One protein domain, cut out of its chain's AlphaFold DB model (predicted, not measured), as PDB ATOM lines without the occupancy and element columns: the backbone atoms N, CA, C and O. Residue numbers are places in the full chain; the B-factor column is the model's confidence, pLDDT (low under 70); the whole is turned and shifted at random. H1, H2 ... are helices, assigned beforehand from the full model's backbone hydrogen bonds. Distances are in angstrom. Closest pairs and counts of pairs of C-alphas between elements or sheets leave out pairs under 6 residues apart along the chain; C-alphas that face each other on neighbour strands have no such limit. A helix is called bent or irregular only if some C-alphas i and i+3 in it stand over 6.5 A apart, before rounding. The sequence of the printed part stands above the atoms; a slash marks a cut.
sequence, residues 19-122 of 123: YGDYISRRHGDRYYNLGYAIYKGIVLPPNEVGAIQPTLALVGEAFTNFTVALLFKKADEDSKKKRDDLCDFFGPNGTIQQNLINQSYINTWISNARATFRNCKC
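AT A GLANCE: This is residues 19 to 122 of the 123 residues of an uncharacterized protein of viral metagenome (UniProt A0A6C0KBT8). Four helices make a compact body with H2 in the middle: H1, H2 and H3 form a bundle that runs up and down, each helix against the one before it, and H4 crosses H2 slantwise on the side away from H1. H1, the longest helix, runs along the length of the body, and the two long loops, residues 43 to 55 and residues 91 to 102, lie at the same end of it, where H1 and H3 end and H2 and H4 begin. The printed part has 104 residues with four named helices, H1, H2, H3 and H4 in that order along the chain, and no named strand; its class is all helix. The whole is compact, with a radius of gyration of the C-alphas of 13.8 A, and the C-alphas span 45 by 30 by 20 A along their three main axes.

HOW THE PARTS SIT: The longest helix, H1, residues 19 to 42, touches H2, residues 56 to 72, with 35 pairs of C-alphas within 8 A. The closest C-alphas of the two are those of Gly 35 and Ala 62, 4.1 A apart. They run opposite ways at a shallow tilt of 23 degrees and form a helical hairpin. H2 is the hub, the helix that touches most other helices, three in number. It touches H3, residues 77 to 90, where the closest C-alphas are those of Phe 66 and Ser 79, 5.2 A apart. H2 and H3 also form a helical hairpin, opposite ways at a shallow tilt of 21 degrees. H1 and H3 run the same way at a shallow tilt of 28 degrees and are close but not clearly touching, with their closest C-alphas, those of Tyr 32 and Ser 79, 6.5 A apart. H2 touches H4, residues 103 to 119, with the C-alphas of Val 68 and Ala 113 closest, at 5.1 A. These two run the same way at a steep tilt of 48 degrees, and their centres are 8.4 A apart. H4 is apart from H1 and from H3. In the backbones of H2 and H4 every O i to N i+4 pair is within hydrogen-bond range, while in H1 18 of 20 such pairs are, and in H3 9 of 10.

IN THESE COORDINATES: H1 begins at C-alpha 19, at (16.734, 125.199, 66.384), and ends at C-alpha 42, at (45.903, 115.369, 83.419), 35.2 A from first to last C-alpha. H2, Leu 56 to Phe 72, measures 24.4 A and begins at C-alpha 56, at (45.704, 105.956, 78.265). H3, Glu 77 to Phe 90, measures 20.0 A. H4, Gln 103 to Asn 119, measures 24.4 A and ends at C-alpha 119, at (24.475, 108.009, 67.464). No helix is bent.

THE WHOLE: The two C-alphas farthest apart are those of Tyr 19 and Asn 47, at 44.9 A, while the first and last printed C-alphas, those of Tyr 19 and Cys 122, are 15.9 A apart. The printed part has no cut. The link from H1 to H2, 13 residues, and the link from H3 to H4, 12 residues, are long; the link from H2 to H3, 4 residues, is tight. The C-alphas of residues 43 to 55 lie 12 to 23 A from the mean of all C-alphas, and those of residues 91 to 102 lie 13 to 18 A from it. The mean pLDDT of the printed part is 91.2, and the model's confidence is under 70 at residue 19 and at residues 121 to 122.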
ATOM      1  N   TYR A  19      16.777 126.139  65.253       67.44
ATOM      2  CA  TYR A  19      16.734 125.199  66.384       67.44
ATOM      3  C   TYR A  19      17.747 124.044  66.251       67.44
ATOM      4  O   TYR A  19      18.243 123.538  67.258       67.44
ATOM      5  N   GLY A  20      18.085 123.637  65.024       70.56
ATOM      6  CA  GLY A  20      19.070 122.589  64.763       70.56
ATOM      7  C   GLY A  20      20.496 123.029  65.097       70.56
ATOM      8  O   GLY A  20      21.261 122.241  65.663       70.56
ATOM      9  N   ASP A  21      20.842 124.288  64.820       70.56
ATOM     10  CA  ASP A  21      22.119 124.900  65.204       70.56
ATOM     11  C   ASP A  21      22.229 125.029  66.731       70.56
ATOM     12  O   ASP A  21      23.245 124.644  67.313       70.56
ATOM     13  N   TYR A  22      21.150 125.450  67.404       73.75
ATOM     14  CA  TYR A  22      21.092 125.497  68.872       73.75
ATOM     15  C   TYR A  22      21.374 124.127  69.512       73.75
ATOM     16  O   TYR A  22      22.241 124.003  70.382       73.75
ATOM     17  N   ILE A  23      20.672 123.079  69.067       77.25
ATOM     18  CA  ILE A  23      20.851 121.720  69.599       77.25
ATOM     19  C   ILE A  23      22.262 121.200  69.297       77.25
ATOM     20  O   ILE A  23      22.925 120.664  70.188       77.25
ATOM     21  N   SER A  24      22.767 121.421  68.081       76.69
ATOM     22  CA  SER A  24      24.120 121.008  67.687       76.69
ATOM     23  C   SER A  24      25.197 121.659  68.555       76.69
ATOM     24  O   SER A  24      26.115 120.974  69.009       76.69
ATOM     25  N   ARG A  25      25.066 122.955  68.856       77.31
ATOM     26  CA  ARG A  25      25.991 123.663  69.748       77.31
ATOM     27  C   ARG A  25      25.905 123.172  71.179       77.31
ATOM     28  O   ARG A  25      26.934 122.861  71.761       77.31
ATOM     29  N   ARG A  26      24.697 122.987  71.713       83.31
ATOM     30  CA  ARG A  26      24.511 122.450  73.065       83.31
ATOM     31  C   ARG A  26      25.142 121.062  73.227       83.31
ATOM     32  O   ARG A  26      25.724 120.766  74.272       83.31
ATOM     33  N   HIS A  27      25.055 120.211  72.204       84.75
ATOM     34  CA  HIS A  27      25.773 118.937  72.192       84.75
ATOM     35  C   HIS A  27      27.289 119.136  72.123       84.75
ATOM     36  O   HIS A  27      28.002 118.518  72.912       84.75
ATOM     37  N   GLY A  28      27.778 120.008  71.237       87.56
ATOM     38  CA  GLY A  28      29.196 120.360  71.148       87.56
ATOM     39  C   GLY A  28      29.775 120.827  72.487       87.56
ATOM     40  O   GLY A  28      30.752 120.250  72.961       87.56
ATOM     41  N   ASP A  29      29.111 121.777  73.147       89.75
ATOM     42  CA  ASP A  29      29.519 122.347  74.436       89.75
ATOM     43  C   ASP A  29      29.537 121.292  75.548       89.75
ATOM     44  O   ASP A  29      30.423 121.284  76.404       89.75
ATOM     45  N   ARG A  30      28.591 120.344  75.532       91.31
ATOM     46  CA  ARG A  30      28.603 119.212  76.469       91.31
ATOM     47  C   ARG A  30      29.883 118.392  76.317       91.31
ATOM     48  O   ARG A  30      30.527 118.094  77.319       91.31
ATOM     49  N   TYR A  31      30.235 118.013  75.091       95.00
ATOM     50  CA  TYR A  31      31.432 117.213  74.840       95.00
ATOM     51  C   TYR A  31      32.711 117.994  75.138       95.00
ATOM     52  O   TYR A  31      33.624 117.442  75.747       95.00
ATOM     53  N   TYR A  32      32.746 119.286  74.816       95.69
ATOM     54  CA  TYR A  32      33.836 120.165  75.224       95.69
ATOM     55  C   TYR A  32      34.030 120.149  76.746       95.69
ATOM     56  O   TYR A  32      35.133 119.889  77.223       95.69
ATOM     57  N   ASN A  33      32.958 120.351  77.520       95.31
ATOM     58  CA  ASN A  33      33.030 120.405  78.981       95.31
ATOM     59  C   ASN A  33      33.483 119.074  79.599       95.31
ATOM     60  O   ASN A  33      34.274 119.075  80.543       95.31
ATOM     61  N   LEU A  34      33.025 117.941  79.053       95.56
ATOM     62  CA  LEU A  34      33.470 116.611  79.480       95.56
ATOM     63  C   LEU A  34      34.964 116.401  79.200       95.56
ATOM     64  O   LEU A  34      35.701 115.967  80.083       95.56
ATOM     65  N   GLY A  35      35.427 116.762  77.999       96.62
ATOM     66  CA  GLY A  35      36.847 116.701  77.653       96.62
ATOM     67  C   GLY A  35      37.693 117.615  78.536       96.62
ATOM     68  O   GLY A  35      38.736 117.204  79.042       96.62
ATOM     69  N   TYR A  36      37.213 118.834  78.791       97.31
ATOM     70  CA  TYR A  36      37.921 119.827  79.589       97.31
ATOM     71  C   TYR A  36      38.053 119.437  81.062       97.31
ATOM     72  O   TYR A  36      39.104 119.665  81.663       97.31
ATOM     73  N   ALA A  37      37.024 118.812  81.642       96.25
ATOM     74  CA  ALA A  37      37.061 118.339  83.023       96.25
ATOM     75  C   ALA A  37      38.189 117.325  83.268       96.25
ATOM     76  O   ALA A  37      38.796 117.346  84.336       96.25
ATOM     77  N   ILE A  38      38.486 116.487  82.269       96.94
ATOM     78  CA  ILE A  38      39.591 115.527  82.309       96.94
ATOM     79  C   ILE A  38      40.910 116.233  81.992       96.94
ATOM     80  O   ILE A  38      41.858 116.138  82.770       96.94
ATOM     81  N   TYR A  39      40.951 116.981  80.880       97.69
ATOM     82  CA  TYR A  39      42.129 117.712  80.399       97.69
ATOM     83  C   TYR A  39      42.777 118.526  81.517       97.69
ATOM     84  O   TYR A  39      43.961 118.357  81.785       97.69
ATOM     85  N   LYS A  40      41.991 119.342  82.231       95.56
ATOM     86  CA  LYS A  40      42.517 120.244  83.263       95.56
ATOM     87  C   LYS A  40      43.182 119.528  84.439       95.56
ATOM     88  O   LYS A  40      43.844 120.202  85.206       95.56
ATOM     89  N   GLY A  41      42.946 118.229  84.633       95.50
ATOM     90  CA  GLY A  41      43.592 117.446  85.685       95.50
ATOM     91  C   GLY A  41      44.839 116.720  85.187       95.50
ATOM     92  O   GLY A  41      45.839 116.669  85.891       95.50
ATOM     93  N   ILE A  42      44.801 116.183  83.964       96.25
ATOM     94  CA  ILE A  42      45.903 115.369  83.419       96.25
ATOM     95  C   ILE A  42      47.075 116.196  82.881       96.25
ATOM     96  O   ILE A  42      48.170 115.660  82.746       96.25
ATOM     97  N   VAL A  43      46.860 117.477  82.555       95.69
ATOM     98  CA  VAL A  43      47.921 118.367  82.043       95.69
ATOM     99  C   VAL A  43      48.651 119.143  83.139       95.69
ATOM    100  O   VAL A  43      49.596 119.873  82.847       95.69
ATOM    101  N   LEU A  44      48.208 119.014  84.392       92.94
ATOM    102  CA  LEU A  44      48.867 119.667  85.515       92.94
ATOM    103  C   LEU A  44      50.137 118.905  85.907       92.94
ATOM    104  O   LEU A  44      50.169 117.671  85.830       92.94
ATOM    105  N   PRO A  45      51.171 119.610  86.389       85.19
ATOM    106  CA  PRO A  45      52.294 118.978  87.060       85.19
ATOM    107  C   PRO A  45      51.811 118.080  88.215       85.19
ATOM    108  O   PRO A  45      50.890 118.472  88.934       85.19
ATOM    109  N   PRO A  46      52.453 116.923  88.472       81.88
ATOM    110  CA  PRO A  46      52.013 115.962  89.496       81.88
ATOM    111  C   PRO A  46      51.868 116.539  90.913       81.88
ATOM    112  O   PRO A  46      51.197 115.966  91.767       81.88
ATOM    113  N   ASN A  47      52.535 117.660  91.169       86.88
ATOM    114  CA  ASN A  47      52.657 118.314  92.461       86.88
ATOM    115  C   ASN A  47      51.533 119.337  92.704       86.88
ATOM    116  O   ASN A  47      51.447 119.898  93.796       86.88
ATOM    117  N   GLU A  48      50.713 119.633  91.693       89.81
ATOM    118  CA  GLU A  48      49.655 120.635  91.786       89.81
ATOM    119  C   GLU A  48      48.340 120.043  92.307       89.81
ATOM    120  O   GLU A  48      47.973 118.896  92.045       89.81
ATOM    121  N   VAL A  49      47.593 120.854  93.058       90.06
ATOM    122  CA  VAL A  49      46.276 120.466  93.571       90.06
ATOM    123  C   VAL A  49      45.320 120.254  92.399       90.06
ATOM    124  O   VAL A  49      45.089 121.161  91.604       90.06
ATOM    125  N   GLY A  50      44.727 119.063  92.327       88.44
ATOM    126  CA  GLY A  50      43.835 118.679  91.231       88.44
ATOM    127  C   GLY A  50      44.534 117.961  90.076       88.44
ATOM    128  O   GLY A  50      43.851 117.602  89.116       88.44
ATOM    129  N   ALA A  51      45.844 117.708  90.178       92.62
ATOM    130  CA  ALA A  51      46.548 116.840  89.246       92.62
ATOM    131  C   ALA A  51      45.986 115.413  89.293       92.62
ATOM    132  O   ALA A  51      45.734 114.842  90.358       92.62
ATOM    133  N   ILE A  52      45.785 114.834  88.114       94.12
ATOM    134  CA  ILE A  52      45.318 113.463  87.924       94.12
ATOM    135  C   ILE A  52      46.408 112.722  87.166       94.12
ATOM    136  O   ILE A  52      46.865 113.200  86.130       94.12
ATOM    137  N   GLN A  53      46.794 111.534  87.642       93.31
ATOM    138  CA  GLN A  53      47.774 110.717  86.933       93.31
ATOM    139  C   GLN A  53      47.266 110.405  85.513       93.31
ATOM    140  O   GLN A  53      46.217 109.762  85.374       93.31
ATOM    141  N   PRO A  54      47.984 110.820  84.454       94.56
ATOM    142  CA  PRO A  54      47.564 110.545  83.091       94.56
ATOM    143  C   PRO A  54      47.589 109.035  82.829       94.56
ATOM    144  O   PRO A  54      48.581 108.345  83.060       94.56
ATOM    145  N   THR A  55      46.470 108.514  82.331       96.06
ATOM    146  CA  THR A  55      46.350 107.135  81.843       96.06
ATOM    147  C   THR A  55      45.874 107.154  80.400       96.06
ATOM    148  O   THR A  55      45.208 108.099  79.973       96.06
ATOM    149  N   LEU A  56      46.160 106.088  79.650       95.94
ATOM    150  CA  LEU A  56      45.704 105.956  78.265       95.94
ATOM    151  C   LEU A  56      44.181 106.136  78.142       95.94
ATOM    152  O   LEU A  56      43.709 106.752  77.189       95.94
ATOM    153  N   ALA A  57      43.420 105.625  79.115       96.75
ATOM    154  CA  ALA A  57      41.967 105.741  79.143       96.75
ATOM    155  C   ALA A  57      41.509 107.199  79.301       96.75
ATOM    156  O   ALA A  57      40.693 107.660  78.508       96.75
ATOM    157  N   LEU A  58      42.077 107.940  80.259       97.38
ATOM    158  CA  LEU A  58      41.720 109.343  80.499       97.38
ATOM    159  C   LEU A  58      42.108 110.244  79.325       97.38
ATOM    160  O   LEU A  58      41.306 111.066  78.882       97.38
ATOM    161  N   VAL A  59      43.316 110.065  78.781       97.12
ATOM    162  CA  VAL A  59      43.760 110.816  77.597       97.12
ATOM    163  C   VAL A  59      42.849 110.507  76.410       97.12
ATOM    164  O   VAL A  59      42.409 111.419  75.713       97.12
ATOM    165  N   GLY A  60      42.506 109.232  76.211       97.44
ATOM    166  CA  GLY A  60      41.615 108.805  75.139       97.44
ATOM    167  C   GLY A  60      40.192 109.330  75.270       97.44
ATOM    168  O   GLY A  60      39.592 109.733  74.272       97.44
ATOM    169  N   GLU A  61      39.653 109.371  76.485       97.69
ATOM    170  CA  GLU A  61      38.335 109.937  76.765       97.69
ATOM    171  C   GLU A  61      38.309 111.445  76.485       97.69
ATOM    172  O   GLU A  61      37.441 111.917  75.747       97.69
ATOM    173  N   ALA A  62      39.303 112.195  76.976       97.75
ATOM    174  CA  ALA A  62      39.434 113.625  76.700       97.75
ATOM    175  C   ALA A  62      39.570 113.905  75.193       97.75
ATOM    176  O   ALA A  62      38.845 114.737  74.641       97.75
ATOM    177  N   PHE A  63      40.439 113.158  74.507       98.25
ATOM    178  CA  PHE A  63      40.657 113.281  73.067       98.25
ATOM    179  C   PHE A  63      39.378 112.997  72.270       98.25
ATOM    180  O   PHE A  63      39.027 113.738  71.345       98.25
ATOM    181  N   THR A  64      38.665 111.928  72.632       97.88
ATOM    182  CA  THR A  64      37.397 111.550  72.000       97.88
ATOM    183  C   THR A  64      36.376 112.667  72.179       97.88
ATOM    184  O   THR A  64      35.785 113.103  71.195       97.88
ATOM    185  N   ASN A  65      36.220 113.189  73.395       97.81
ATOM    186  CA  ASN A  65      35.278 114.261  73.708       97.81
ATOM    187  C   ASN A  65      35.556 115.545  72.908       97.81
ATOM    188  O   ASN A  65      34.649 116.046  72.240       97.81
ATOM    189  N   PHE A  66      36.800 116.033  72.853       97.81
ATOM    190  CA  PHE A  66      37.130 117.192  72.009       97.81
ATOM    191  C   PHE A  66      36.922 116.913  70.518       97.81
ATOM    192  O   PHE A  66      36.471 117.782  69.771       97.81
ATOM    193  N   THR A  67      37.185 115.686  70.069       97.44
ATOM    194  CA  THR A  67      36.915 115.298  68.680       97.44
ATOM    195  C   THR A  67      35.416 115.305  68.377       97.44
ATOM    196  O   THR A  67      35.024 115.777  67.312       97.44
ATOM    197  N   VAL A  68      34.560 114.842  69.295       95.25
ATOM    198  CA  VAL A  68      33.099 114.927  69.132       95.25
ATOM    199  C   VAL A  68      32.636 116.386  69.126       95.25
ATOM    200  O   VAL A  68      31.844 116.755  68.260       95.25
ATOM    201  N   ALA A  69      33.163 117.230  70.018       94.12
ATOM    202  CA  ALA A  69      32.855 118.661  70.041       94.12
ATOM    203  C   ALA A  69      33.158 119.328  68.685       94.12
ATOM    204  O   ALA A  69      32.297 120.002  68.116       94.12
ATOM    205  N   LEU A  70      34.317 119.026  68.089       94.25
ATOM    206  CA  LEU A  70      34.702 119.500  66.752       94.25
ATOM    207  C   LEU A  70      33.810 118.967  65.622       94.25
ATOM    208  O   LEU A  70      33.663 119.624  64.592       94.25
ATOM    209  N   LEU A  71      33.212 117.783  65.773       93.31
ATOM    210  CA  LEU A  71      32.262 117.258  64.785       93.31
ATOM    211  C   LEU A  71      30.937 118.033  64.799       93.31
ATOM    212  O   LEU A  71      30.334 118.196  63.737       93.31
ATOM    213  N   PHE A  72      30.515 118.544  65.960       89.81
ATOM    214  CA  PHE A  72      29.380 119.465  66.075       89.81
ATOM    215  C   PHE A  72      29.741 120.895  65.651       89.81
ATOM    216  O   PHE A  72      28.955 121.537  64.960       89.81
ATOM    217  N   LYS A  73      30.942 121.376  66.002       87.56
ATOM    218  CA  LYS A  73      31.423 122.731  65.698       87.56
ATOM    219  C   LYS A  73      32.865 122.698  65.190       87.56
ATOM    220  O   LYS A  73      33.822 122.864  65.938       87.56
ATOM    221  N   LYS A  74      33.031 122.545  63.873       86.25
ATOM    222  CA  LYS A  74      34.361 122.426  63.233       86.25
ATOM    223  C   LYS A  74      35.265 123.645  63.430       86.25
ATOM    224  O   LYS A  74      36.481 123.501  63.384       86.25
ATOM    225  N   ALA A  75      34.668 124.822  63.610       84.69
ATOM    226  CA  ALA A  75      35.369 126.085  63.825       84.69
ATOM    227  C   ALA A  75      35.711 126.349  65.306       84.69
ATOM    228  O   ALA A  75      36.103 127.458  65.648       84.69
ATOM    229  N   ASP A  76      35.521 125.374  66.203       87.50
ATOM    230  CA  ASP A  76      35.922 125.513  67.602       87.50
ATOM    231  C   ASP A  76      37.442 125.376  67.759       87.50
ATOM    232  O   ASP A  76      37.990 124.279  67.903       87.50
ATOM    233  N   GLU A  77      38.133 126.513  67.703       92.12
ATOM    234  CA  GLU A  77      39.589 126.583  67.845       92.12
ATOM    235  C   GLU A  77      40.075 126.056  69.193       92.12
ATOM    236  O   GLU A  77      41.156 125.474  69.270       92.12
ATOM    237  N   ASP A  78      39.275 126.209  70.246       92.94
ATOM    238  CA  ASP A  78      39.690 125.848  71.592       92.94
ATOM    239  C   ASP A  78      39.626 124.330  71.814       92.94
ATOM    240  O   ASP A  78      40.591 123.738  72.304       92.94
ATOM    241  N   SER A  79      38.561 123.664  71.342       93.88
ATOM    242  CA  SER A  79      38.528 122.192  71.262       93.88
ATOM    243  C   SER A  79      39.689 121.643  70.434       93.88
ATOM    244  O   SER A  79      40.296 120.636  70.802       93.88
ATOM    245  N   LYS A  80      40.002 122.291  69.302       95.88
ATOM    246  CA  LYS A  80      41.105 121.877  68.427       95.88
ATOM    247  C   LYS A  80      42.437 121.967  69.158       95.88
ATOM    248  O   LYS A  80      43.156 120.974  69.199       95.88
ATOM    249  N   LYS A  81      42.723 123.117  69.770       96.88
ATOM    250  CA  LYS A  81      43.959 123.338  70.517       96.88
ATOM    251  C   LYS A  81      44.113 122.325  71.645       96.88
ATOM    252  O   LYS A  81      45.117 121.637  71.686       96.88
ATOM    253  N   LYS A  82      43.092 122.144  72.487       97.31
ATOM    254  CA  LYS A  82      43.160 121.190  73.606       97.31
ATOM    255  C   LYS A  82      43.339 119.746  73.156       97.31
ATOM    256  O   LYS A  82      44.023 118.980  73.824       97.31
ATOM    257  N   ARG A  83      42.736 119.350  72.034       96.75
ATOM    258  CA  ARG A  83      42.962 118.025  71.447       96.75
ATOM    259  C   ARG A  83      44.404 117.870  70.955       96.75
ATOM    260  O   ARG A  83      44.992 116.816  71.169       96.75
ATOM    261  N   ASP A  84      44.938 118.887  70.288       96.19
ATOM    262  CA  ASP A  84      46.297 118.863  69.744       96.19
ATOM    263  C   ASP A  84      47.340 118.908  70.885       96.19
ATOM    264  O   ASP A  84      48.281 118.118  70.871       96.19
ATOM    265  N   ASP A  85      47.085 119.669  71.957       96.06
ATOM    266  CA  ASP A  85      47.878 119.671  73.196       96.06
ATOM    267  C   ASP A  85      48.019 118.256  73.791       96.06
ATOM    268  O   ASP A  85      49.088 117.878  74.262       96.06
ATOM    269  N   LEU A  86      46.967 117.424  73.753       96.25
ATOM    270  CA  LEU A  86      47.059 116.037  74.235       96.25
ATOM    271  C   LEU A  86      48.076 115.214  73.427       96.25
ATOM    272  O   LEU A  86      48.741 114.342  73.990       96.25
ATOM    273  N   CYS A  87      48.224 115.483  72.130       95.06
ATOM    274  CA  CYS A  87      49.269 114.866  71.313       95.06
ATOM    275  C   CYS A  87      50.657 115.383  71.696       95.06
ATOM    276  O   CYS A  87      51.586 114.582  71.809       95.06
ATOM    277  N   ASP A  88      50.780 116.683  71.947       95.81
ATOM    278  CA  ASP A  88      52.047 117.319  72.315       95.81
ATOM    279  C   ASP A  88      52.511 116.935  73.729       95.81
ATOM    280  O   ASP A  88      53.708 116.882  74.004       95.81
ATOM    281  N   PHE A  89      51.586 116.617  74.635       95.44
ATOM    282  CA  PHE A  89      51.898 116.235  76.014       95.44
ATOM    283  C   PHE A  89      52.155 114.740  76.189       95.44
ATOM    284  O   PHE A  89      53.002 114.362  77.004       95.44
ATOM    285  N   PHE A  90      51.446 113.896  75.432       95.62
ATOM    286  CA  PHE A  90      51.397 112.449  75.672       95.62
ATOM    287  C   PHE A  90      51.853 111.585  74.491       95.62
ATOM    288  O   PHE A  90      51.929 110.359  74.609       95.62
ATOM    289  N   GLY A  91      52.124 112.195  73.334       93.25
ATOM    290  CA  GLY A  91      52.582 111.505  72.133       93.25
ATOM    291  C   GLY A  91      54.036 111.025  72.218       93.25
ATOM    292  O   GLY A  91      54.666 111.070  73.279       93.25
ATOM    293  N   PRO A  92      54.615 110.579  71.089       90.31
ATOM    294  CA  PRO A  92      55.988 110.072  71.053       90.31
ATOM    295  C   PRO A  92      57.035 111.065  71.578       90.31
ATOM    296  O   PRO A  92      57.984 110.665  72.241       90.31
ATOM    297  N   ASN A  93      56.802 112.360  71.347       89.25
ATOM    298  CA  ASN A  93      57.644 113.463  71.819       89.25
ATOM    299  C   ASN A  93      56.983 114.247  72.970       89.25
ATOM    300  O   ASN A  93      57.209 115.445  73.108       89.25
ATOM    301  N   GLY A  94      56.135 113.576  73.758       90.12
ATOM    302  CA  GLY A  94      55.338 114.175  74.825       90.12
ATOM    303  C   GLY A  94      56.156 114.954  75.860       90.12
ATOM    304  O   GLY A  94      57.197 114.475  76.313       90.12
ATOM    305  N   THR A  95      55.680 116.126  76.279       92.19
ATOM    306  CA  THR A  95      56.352 116.928  77.321       92.19
ATOM    307  C   THR A  95      55.994 116.523  78.755       92.19
ATOM    308  O   THR A  95      56.777 116.801  79.661       92.19
ATOM    309  N   ILE A  96      54.852 115.858  78.976       90.44
ATOM    310  CA  ILE A  96      54.412 115.392  80.306       90.44
ATOM    311  C   ILE A  96      54.739 113.910  80.484       90.44
ATOM    312  O   ILE A  96      55.397 113.523  81.446       90.44
ATOM    313  N   GLN A  97      54.292 113.071  79.547       89.38
ATOM    314  CA  GLN A  97      54.598 111.644  79.560       89.38
ATOM    315  C   GLN A  97      54.761 111.129  78.134       89.38
ATOM    316  O   GLN A  97      53.790 110.942  77.404       89.38
ATOM    317  N   GLN A  98      56.005 110.856  77.753       89.25
ATOM    318  CA  GLN A  98      56.329 110.348  76.425       89.25
ATOM    319  C   GLN A  98      55.722 108.968  76.172       89.25
ATOM    320  O   GLN A  98      55.675 108.118  77.062       89.25
ATOM    321  N   ASN A  99      55.329 108.736  74.919       90.31
ATOM    322  CA  ASN A  99      54.862 107.447  74.401       90.31
ATOM    323  C   ASN A  99      53.629 106.869  75.113       90.31
ATOM    324  O   ASN A  99      53.348 105.676  74.978       90.31
ATOM    325  N   LEU A 100      52.866 107.687  75.843       94.06
ATOM    326  CA  LEU A 100      51.601 107.243  76.420       94.06
ATOM    327  C   LEU A 100      50.562 106.991  75.319       94.06
ATOM    328  O   LEU A 100      49.779 106.048  75.421       94.06
ATOM    329  N   ILE A 101      50.575 107.800  74.254       94.31
ATOM    330  CA  ILE A 101      49.697 107.645  73.092       94.31
ATOM    331  C   ILE A 101      50.502 107.512  71.796       94.31
ATOM    332  O   ILE A 101      51.638 107.969  71.683       94.31
ATOM    333  N   ASN A 102      49.894 106.896  70.786       93.88
ATOM    334  CA  ASN A 102      50.469 106.730  69.457       93.88
ATOM    335  C   ASN A 102      49.376 106.865  68.384       93.88
ATOM    336  O   ASN A 102      48.185 106.966  68.693       93.88
ATOM    337  N   GLN A 103      49.775 106.826  67.112       93.88
ATOM    338  CA  GLN A 103      48.847 107.006  65.994       93.88
ATOM    339  C   GLN A 103      47.734 105.946  65.942       93.88
ATOM    340  O   GLN A 103      46.622 106.250  65.519       93.88
ATOM    341  N   SER A 104      48.001 104.713  66.387       95.75
ATOM    342  CA  SER A 104      46.983 103.656  66.433       95.75
ATOM    343  C   SER A 104      45.862 104.019  67.410       95.75
ATOM    344  O   SER A 104      44.689 103.960  67.042       95.75
ATOM    345  N   TYR A 105      46.211 104.496  68.609       96.25
ATOM    346  CA  TYR A 105      45.225 104.967  69.583       96.25
ATOM    347  C   TYR A 105      44.437 106.173  69.071       96.25
ATOM    348  O   TYR A 105      43.209 106.170  69.148       96.25
ATOM    349  N   ILE A 106      45.116 107.151  68.463       95.69
ATOM    350  CA  ILE A 106      44.471 108.330  67.865       95.69
ATOM    351  C   ILE A 106      43.435 107.908  66.814       95.69
ATOM    352  O   ILE A 106      42.297 108.380  66.835       95.69
ATOM    353  N   ASN A 107      43.792 106.981  65.922       96.88
ATOM    354  CA  ASN A 107      42.878 106.480  64.897       96.88
ATOM    355  C   ASN A 107      41.641 105.807  65.516       96.88
ATOM    356  O   ASN A 107      40.516 106.055  65.069       96.88
ATOM    357  N   THR A 108      41.831 105.007  66.569       97.50
ATOM    358  CA  THR A 108      40.730 104.386  67.319       97.50
ATOM    359  C   THR A 108      39.815 105.436  67.950       97.50
ATOM    360  O   THR A 108      38.597 105.365  67.789       97.50
ATOM    361  N   TRP A 109      40.365 106.456  68.609       97.81
ATOM    362  CA  TRP A 109      39.567 107.499  69.263       97.81
ATOM    363  C   TRP A 109      38.811 108.386  68.275       97.81
ATOM    364  O   TRP A 109      37.657 108.731  68.521       97.81
ATOM    365  N   ILE A 110      39.396 108.684  67.112       96.81
ATOM    366  CA  ILE A 110      38.687 109.370  66.022       96.81
ATOM    367  C   ILE A 110      37.514 108.519  65.519       96.81
ATOM    368  O   ILE A 110      36.427 109.049  65.273       96.81
ATOM    369  N   SER A 111      37.711 107.206  65.366       97.44
ATOM    370  CA  SER A 111      36.640 106.284  64.971       97.44
ATOM    371  C   SER A 111      35.502 106.276  65.998       97.44
ATOM    372  O   SER A 111      34.335 106.447  65.632       97.44
ATOM    373  N   ASN A 112      35.845 106.193  67.287       95.88
ATOM    374  CA  ASN A 112      34.885 106.241  68.389       95.88
ATOM    375  C   ASN A 112      34.124 107.571  68.414       95.88
ATOM    376  O   ASN A 112      32.898 107.568  68.487       95.88
ATOM    377  N   ALA A 113      34.812 108.703  68.255       95.94
ATOM    378  CA  ALA A 113      34.177 110.017  68.201       95.94
ATOM    379  C   ALA A 113      33.162 110.120  67.050       95.94
ATOM    380  O   ALA A 113      32.051 110.621  67.231       95.94
ATOM    381  N   ARG A 114      33.500 109.594  65.865       94.75
ATOM    382  CA  ARG A 114      32.571 109.540  64.723       94.75
ATOM    383  C   ARG A 114      31.364 108.648  65.006       94.75
ATOM    384  O   ARG A 114      30.257 108.991  64.594       94.75
ATOM    385  N   ALA A 115      31.555 107.515  65.682       93.69
ATOM    386  CA  ALA A 115      30.457 106.644  66.096       93.69
ATOM    387  C   ALA A 115      29.522 107.356  67.087       93.69
ATOM    388  O   ALA A 115      28.320 107.423  66.839       93.69
ATOM    389  N   THR A 116      30.079 107.980  68.127       92.19
ATOM    390  CA  THR A 116      29.334 108.779  69.110       92.19
ATOM    391  C   THR A 116      28.547 109.906  68.445       92.19
ATOM    392  O   THR A 116      27.349 110.045  68.679       92.19
ATOM    393  N   PHE A 117      29.179 110.668  67.548       91.38
ATOM    394  CA  PHE A 117      28.519 111.748  66.814       91.38
ATOM    395  C   PHE A 117      27.336 111.261  65.967       91.38
ATOM    396  O   PHE A 117      26.289 111.906  65.956       91.38
ATOM    397  N   ARG A 118      27.473 110.120  65.274       88.00
ATOM    398  CA  ARG A 118      26.371 109.526  64.495       88.00
ATOM    399  C   ARG A 118      25.211 109.103  65.392       88.00
ATOM    400  O   ARG A 118      24.073 109.427  65.075       88.00
ATOM    401  N   ASN A 119      25.501 108.460  66.522       84.06
ATOM    402  CA  ASN A 119      24.475 108.009  67.464       84.06
ATOM    403  C   ASN A 119      23.743 109.178  68.138       84.06
ATOM    404  O   ASN A 119      22.564 109.060  68.447       84.06
ATOM    405  N   CYS A 120      24.399 110.329  68.320       73.75
ATOM    406  CA  CYS A 120      23.747 111.531  68.846       73.75
ATOM    407  C   CYS A 120      22.769 112.204  67.871       73.75
ATOM    408  O   CYS A 120      21.988 113.037  68.312       73.75
ATOM    409  N   LYS A 121      22.808 111.880  66.572       62.25
ATOM    410  CA  LYS A 121      21.878 112.430  65.567       62.25
ATOM    411  C   LYS A 121      20.617 111.585  65.370       62.25
ATOM    412  O   LYS A 121      19.759 111.968  64.582       62.25
ATOM    413  N   CYS A 122      20.515 110.447  66.053       43.31
ATOM    414  CA  CYS A 122      19.351 109.569  66.021       43.31
ATOM    415  C   CYS A 122      18.496 109.776  67.280       43.31
ATOM    416  O   CYS A 122      18.490 108.909  68.148       43.31
TER     417      CYS A 122